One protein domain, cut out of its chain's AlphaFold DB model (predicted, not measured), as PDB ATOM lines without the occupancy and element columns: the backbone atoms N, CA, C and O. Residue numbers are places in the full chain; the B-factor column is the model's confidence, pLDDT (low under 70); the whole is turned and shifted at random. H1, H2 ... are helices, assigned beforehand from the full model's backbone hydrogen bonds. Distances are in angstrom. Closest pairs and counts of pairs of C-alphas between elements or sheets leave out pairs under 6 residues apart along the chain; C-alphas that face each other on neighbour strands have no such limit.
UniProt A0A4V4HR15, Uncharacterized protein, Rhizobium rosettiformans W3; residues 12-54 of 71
ATOM      1  N   SER A  12       0.107  29.533  54.838       84.31
ATOM      2  CA  SER A  12      -0.218  28.419  53.953       84.31
ATOM      3  C   SER A  12       1.066  27.846  53.347       84.31
ATOM      4  O   SER A  12       2.091  28.525  53.261       84.31
ATOM      5  N   LEU A  13       1.042  26.577  52.934       84.88
ATOM      6  CA  LEU A  13       2.204  25.954  52.291       84.88
ATOM      7  C   LEU A  13       2.653  26.752  51.052       84.88
ATOM      8  O   LEU A  13       3.849  26.899  50.835       84.88
ATOM      9  N   ALA A  14       1.703  27.324  50.307       89.06
ATOM     10  CA  ALA A  14       1.978  28.204  49.175       89.06
ATOM     11  C   ALA A  14       2.757  29.469  49.575       89.06
ATOM     12  O   ALA A  14       3.764  29.779  48.946       89.06
ATOM     13  N   GLU A  15       2.343  30.159  50.642       91.56
ATOM     14  CA  GLU A  15       3.056  31.344  51.148       91.56
ATOM     15  C   GLU A  15       4.470  30.993  51.618       91.56
ATOM     16  O   GLU A  15       5.411  31.709  51.310       91.56
ATOM     17  N   ARG A  16       4.655  29.846  52.285       91.56
ATOM     18  CA  ARG A  16       5.995  29.400  52.706       91.56
ATOM     19  C   ARG A  16       6.912  29.099  51.523       91.56
ATOM     20  O   ARG A  16       8.096  29.393  51.595       91.56
ATOM     21  N   ILE A  17       6.381  28.494  50.459       93.00
ATOM     22  CA  ILE A  17       7.152  28.204  49.242       93.00
ATOM     23  C   ILE A  17       7.535  29.501  48.531       93.00
ATOM     24  O   ILE A  17       8.676  29.625  48.095       93.00
ATOM     25  N   ARG A  18       6.610  30.468  48.446       95.06
ATOM     26  CA  ARG A  18       6.896  31.804  47.908       95.06
ATOM     27  C   ARG A  18       8.017  32.477  48.696       95.06
ATOM     28  O   ARG A  18       9.015  32.853  48.094       95.06
ATOM     29  N   ASP A  19       7.879  32.558  50.019       94.75
ATOM     30  CA  ASP A  19       8.879  33.178  50.894       94.75
ATOM     31  C   ASP A  19      10.257  32.525  50.725       94.75
ATOM     32  O   ASP A  19      11.247  33.222  50.524       94.75
ATOM     33  N   GLN A  20      10.312  31.188  50.747       94.31
ATOM     34  CA  GLN A  20      11.566  30.450  50.601       94.31
ATOM     35  C   GLN A  20      12.213  30.689  49.236       94.31
ATOM     36  O   GLN A  20      13.412  30.928  49.163       94.31
ATOM     37  N   TYR A  21      11.429  30.647  48.154       96.38
ATOM     38  CA  TYR A  21      11.953  30.893  46.814       96.38
ATOM     39  C   TYR A  21      12.543  32.302  46.697       96.38
ATOM     40  O   TYR A  21      13.616  32.474  46.119       96.38
ATOM     41  N   LEU A  22      11.860  33.312  47.242       96.56
ATOM     42  CA  LEU A  22      12.353  34.686  47.211       96.56
ATOM     43  C   LEU A  22      13.635  34.836  48.038       96.56
ATOM     44  O   LEU A  22      14.604  35.404  47.537       96.56
ATOM     45  N   GLU A  23      13.691  34.247  49.236       96.12
ATOM     46  CA  GLU A  23      14.893  34.238  50.079       96.12
ATOM     47  C   GLU A  23      16.088  33.570  49.377       96.12
ATOM     48  O   GLU A  23      17.177  34.147  49.332       96.12
ATOM     49  N   ASP A  24      15.876  32.405  48.757       96.44
ATOM     50  CA  ASP A  24      16.916  31.651  48.043       96.44
ATOM     51  C   ASP A  24      17.480  32.425  46.838       96.44
ATOM     52  O   ASP A  24      18.651  32.269  46.482       96.44
ATOM     53  N   ASN A  25      16.665  33.294  46.230       95.44
ATOM     54  CA  ASN A  25      17.058  34.161  45.119       95.44
ATOM     55  C   ASN A  25      17.544  35.551  45.569       95.44
ATOM     56  O   ASN A  25      17.869  36.391  44.728       95.44
ATOM     57  N   GLY A  26      17.616  35.812  46.879       96.38
ATOM     58  CA  GLY A  26      18.018  37.112  47.419       96.38
ATOM     59  C   GLY A  26      17.044  38.244  47.075       96.38
ATOM     60  O   GLY A  26      17.456  39.401  46.973       96.38
ATOM     61  N   LEU A  27      15.768  37.913  46.872       95.62
ATOM     62  CA  LEU A  27      14.696  38.838  46.528       95.62
ATOM     63  C   LEU A  27      13.777  39.071  47.730       95.62
ATOM     64  O   LEU A  27      13.472  38.165  48.498       95.62
ATOM     65  N   ALA A  28      13.311  40.309  47.869       94.81
ATOM     66  CA  ALA A  28      12.235  40.665  48.785       94.81
ATOM     67  C   ALA A  28      10.908  40.771  48.020       94.81
ATOM     68  O   ALA A  28      10.904  41.039  46.817       94.81
ATOM     69  N   GLU A  29       9.781  40.616  48.715       92.75
ATOM     70  CA  GLU A  29       8.447  40.745  48.113       92.75
ATOM     71  C   GLU A  29       8.233  42.150  47.521       92.75
ATOM     72  O   GLU A  29       7.693  42.303  46.426       92.75
ATOM     73  N   GLU A  30       8.732  43.187  48.197       95.12
ATOM     74  CA  GLU A  30       8.697  44.562  47.700       95.12
ATOM     75  C   GLU A  30       9.539  44.717  46.431       95.12
ATOM     76  O   GLU A  30       9.097  45.341  45.469       95.12
ATOM     77  N   ALA A  31      10.724  44.099  46.404       94.94
ATOM     78  CA  ALA A  31      11.597  44.135  45.236       94.94
ATOM     79  C   ALA A  31      10.935  43.445  44.037       94.94
ATOM     80  O   ALA A  31      10.950  43.997  42.941       94.94
ATOM     81  N   LEU A  32      10.283  42.296  44.250       95.44
ATOM     82  CA  LEU A  32       9.502  41.611  43.220       95.44
ATOM     83  C   LEU A  32       8.359  42.492  42.689       95.44
ATOM     84  O   LEU A  32       8.110  42.535  41.485       95.44
ATOM     85  N   ALA A  33       7.667  43.220  43.568       94.81
ATOM     86  CA  ALA A  33       6.571  44.103  43.175       94.81
ATOM     87  C   ALA A  33       7.038  45.306  42.333       94.81
ATOM     88  O   ALA A  33       6.285  45.766  41.466       94.81
ATOM     89  N   GLU A  34       8.259  45.791  42.573       96.94
ATOM     90  CA  GLU A  34       8.894  46.890  41.836       96.94
ATOM     91  C   GLU A  34       9.479  46.468  40.475       96.94
ATOM     92  O   GLU A  34       9.787  47.332  39.649       96.94
ATOM     93  N   MET A  35       9.606  45.164  40.207       95.38
ATOM     94  CA  MET A  35      10.129  44.663  38.934       95.38
ATOM     95  C   MET A  35       9.211  45.006  37.745       95.38
ATOM     96  O   MET A  35       7.986  45.116  37.891       95.38
ATOM     97  N   PRO A  36       9.780  45.141  36.528       97.69
ATOM     98  CA  PRO A  36       8.997  45.194  35.302       97.69
ATOM     99  C   PRO A  36       8.043  44.006  35.217       97.69
ATOM    100  O   PRO A  36       8.358  42.902  35.655       97.69
ATOM    101  N   LYS A  37       6.868  44.230  34.623       95.06
ATOM    102  CA  LYS A  37       5.797  43.230  34.584       95.06
ATOM    103  C   LYS A  37       6.273  41.872  34.049       95.06
ATOM    104  O   LYS A  37       5.913  40.859  34.628       95.06
ATOM    105  N   GLU A  38       7.052  41.878  32.972       95.12
ATOM    106  CA  GLU A  38       7.552  40.662  32.322       95.12
ATOM    107  C   GLU A  38       8.496  39.871  33.239       95.12
ATOM    108  O   GLU A  38       8.306  38.672  33.427       95.12
ATOM    109  N   ASP A  39       9.441  40.551  33.894       95.56
ATOM    110  CA  ASP A  39      10.380  39.910  34.820       95.56
ATOM    111  C   ASP A  39       9.668  39.393  36.081       95.56
ATOM    112  O   ASP A  39       9.984  38.317  36.590       95.56
ATOM    113  N   ARG A  40       8.674  40.141  36.577       96.62
ATOM    114  CA  ARG A  40       7.843  39.715  37.709       96.62
ATOM    115  C   ARG A  40       7.012  38.481  37.364       96.62
ATOM    116  O   ARG A  40       6.974  37.550  38.161       96.62
ATOM    117  N   GLU A  41       6.356  38.469  36.202       96.75
ATOM    118  CA  GLU A  41       5.535  37.335  35.753       96.75
ATOM    119  C   GLU A  41       6.376  36.058  35.624       96.75
ATOM    120  O   GLU A  41       5.940  35.007  36.084       96.75
ATOM    121  N   ALA A  42       7.604  36.151  35.103       96.81
ATOM    122  CA  ALA A  42       8.507  35.002  35.013       96.81
ATOM    123  C   ALA A  42       8.801  34.374  36.390       96.81
ATOM    124  O   ALA A  42       8.718  33.157  36.554       96.81
ATOM    125  N   ILE A  43       9.081  35.202  37.399       96.69
ATOM    126  CA  ILE A  43       9.328  34.734  38.769       96.69
ATOM    127  C   ILE A  43       8.053  34.160  39.405       96.69
ATOM    128  O   ILE A  43       8.088  33.116  40.061       96.69
ATOM    129  N   GLU A  44       6.909  34.817  39.215       95.88
ATOM    130  CA  GLU A  44       5.626  34.341  39.738       95.88
ATOM    131  C   GLU A  44       5.221  32.987  39.138       95.88
ATOM    132  O   GLU A  44       4.701  32.132  39.863       95.88
ATOM    133  N   ASP A  45       5.514  32.757  37.858       97.25
ATOM    134  CA  ASP A  45       5.294  31.478  37.182       97.25
ATOM    135  C   ASP A  45       6.180  30.361  37.756       97.25
ATOM    136  O   ASP A  45       5.692  29.248  37.993       97.25
ATOM    137  N   GLU A  46       7.452  30.645  38.049       96.44
ATOM    138  CA  GLU A  46       8.351  29.690  38.707       96.44
ATOM    139  C   GLU A  46       7.854  29.312  40.109       96.44
ATOM    140  O   GLU A  46       7.774  28.126  40.452       96.44
ATOM    141  N   ILE A  47       7.428  30.301  40.899       95.38
ATOM    142  CA  ILE A  47       6.835  30.076  42.225       95.38
ATOM    143  C   ILE A  47       5.558  29.235  42.098       95.38
ATOM    144  O   ILE A  47       5.365  28.273  42.847       95.38
ATOM    145  N   ALA A  48       4.689  29.536  41.131       93.88
ATOM    146  CA  ALA A  48       3.463  28.778  40.900       93.88
ATOM    147  C   ALA A  48       3.742  27.321  40.491       93.88
ATOM    148  O   ALA A  48       3.030  26.410  40.929       93.88
ATOM    149  N   ALA A  49       4.776  27.079  39.681       94.25
ATOM    150  CA  ALA A  49       5.214  25.735  39.309       94.25
ATOM    151  C   ALA A  49       5.739  24.951  40.523       94.25
ATOM    152  O   ALA A  49       5.323  23.813  40.751       94.25
ATOM    153  N   LEU A  50       6.574  25.579  41.358       92.62
ATOM    154  CA  LEU A  50       7.090  24.983  42.597       92.62
ATOM    155  C   LEU A  50       5.978  24.636  43.587       92.62
ATOM    156  O   LEU A  50       6.000  23.568  44.203       92.62
ATOM    157  N   ILE A  51       4.975  25.506  43.708       90.50
ATOM    158  CA  ILE A  51       3.788  25.237  44.517       90.50
ATOM    159  C   ILE A  51       3.075  23.989  43.981       90.50
ATOM    160  O   ILE A  51       2.866  23.043  44.738       90.50
ATOM    161  N   LYS A  52       2.757  23.925  42.681       88.75
ATOM    162  CA  LYS A  52       2.082  22.757  42.075       88.75
ATOM    163  C   LYS A  52       2.846  21.451  42.316       88.75
ATOM    164  O   LYS A  52       2.231  20.464  42.723       88.75
ATOM    165  N   ARG A  53       4.172  21.474  42.149       88.25
ATOM    166  CA  ARG A  53       5.078  20.356  42.453       88.25
ATOM    167  C   ARG A  53       4.950  19.879  43.895       88.25
ATOM    168  O   ARG A  53       4.735  18.696  44.143       88.25
ATOM    169  N   GLN A  54       5.011  20.801  44.855       85.62
ATOM    170  CA  GLN A  54       4.916  20.461  46.278       85.62
ATOM    171  C   GLN A  54       3.530  19.982  46.712       85.62
ATOM    172  O   GLN A  54       3.423  19.216  47.669       85.62
TER     173      GLN A  54
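What this domain is: This is residues 12 to 54 of the 71 residues of an uncharacterized protein of Rhizobium rosettiformans W3 (UniProt A0A4V4HR15). A long helix, H3, makes the length of the domain, and the two shorter helices, H1 and H2, cover one side of it. H1 slants over the later part of H3, H2 sits by its beginning, and the chain folds back after H2. The printed part has 43 residues, with three named helices in the order H1, H2, H3 and no named strand: all helix. It is compact, with a radius of gyration of the C-alphas of 9.9 A, and spans 27 by 17 by 16 A.

Where its parts are: H1, residues 13 to 24, begins at C-alpha 13 (2.204, 25.954, 52.291) and is 16.3 A long. H2, residues 29 to 34, is 8.8 A long. H3, residues 37 to 54, is 25.6 A long and ends at C-alpha 54 (4.916, 20.461, 46.278).

How they stand to each other: H1 and H3 touch, H3 with residues 47 to 51 alone; their closest C-alphas, of Ala 14 and Ile 51, are 5.8 A apart. They run opposite ways at a steep tilt of 56 degrees. H2 is close but not clearly touching H3; the closest C-alphas, of Leu 32 and Arg 40, are 6.1 A apart. In H1, H2 and H3 every O i to N i+4 pair is within hydrogen-bond range.

The domain as a whole: The printed part has no cut, both links are tight, and no printed residue is under 70 in pLDDT.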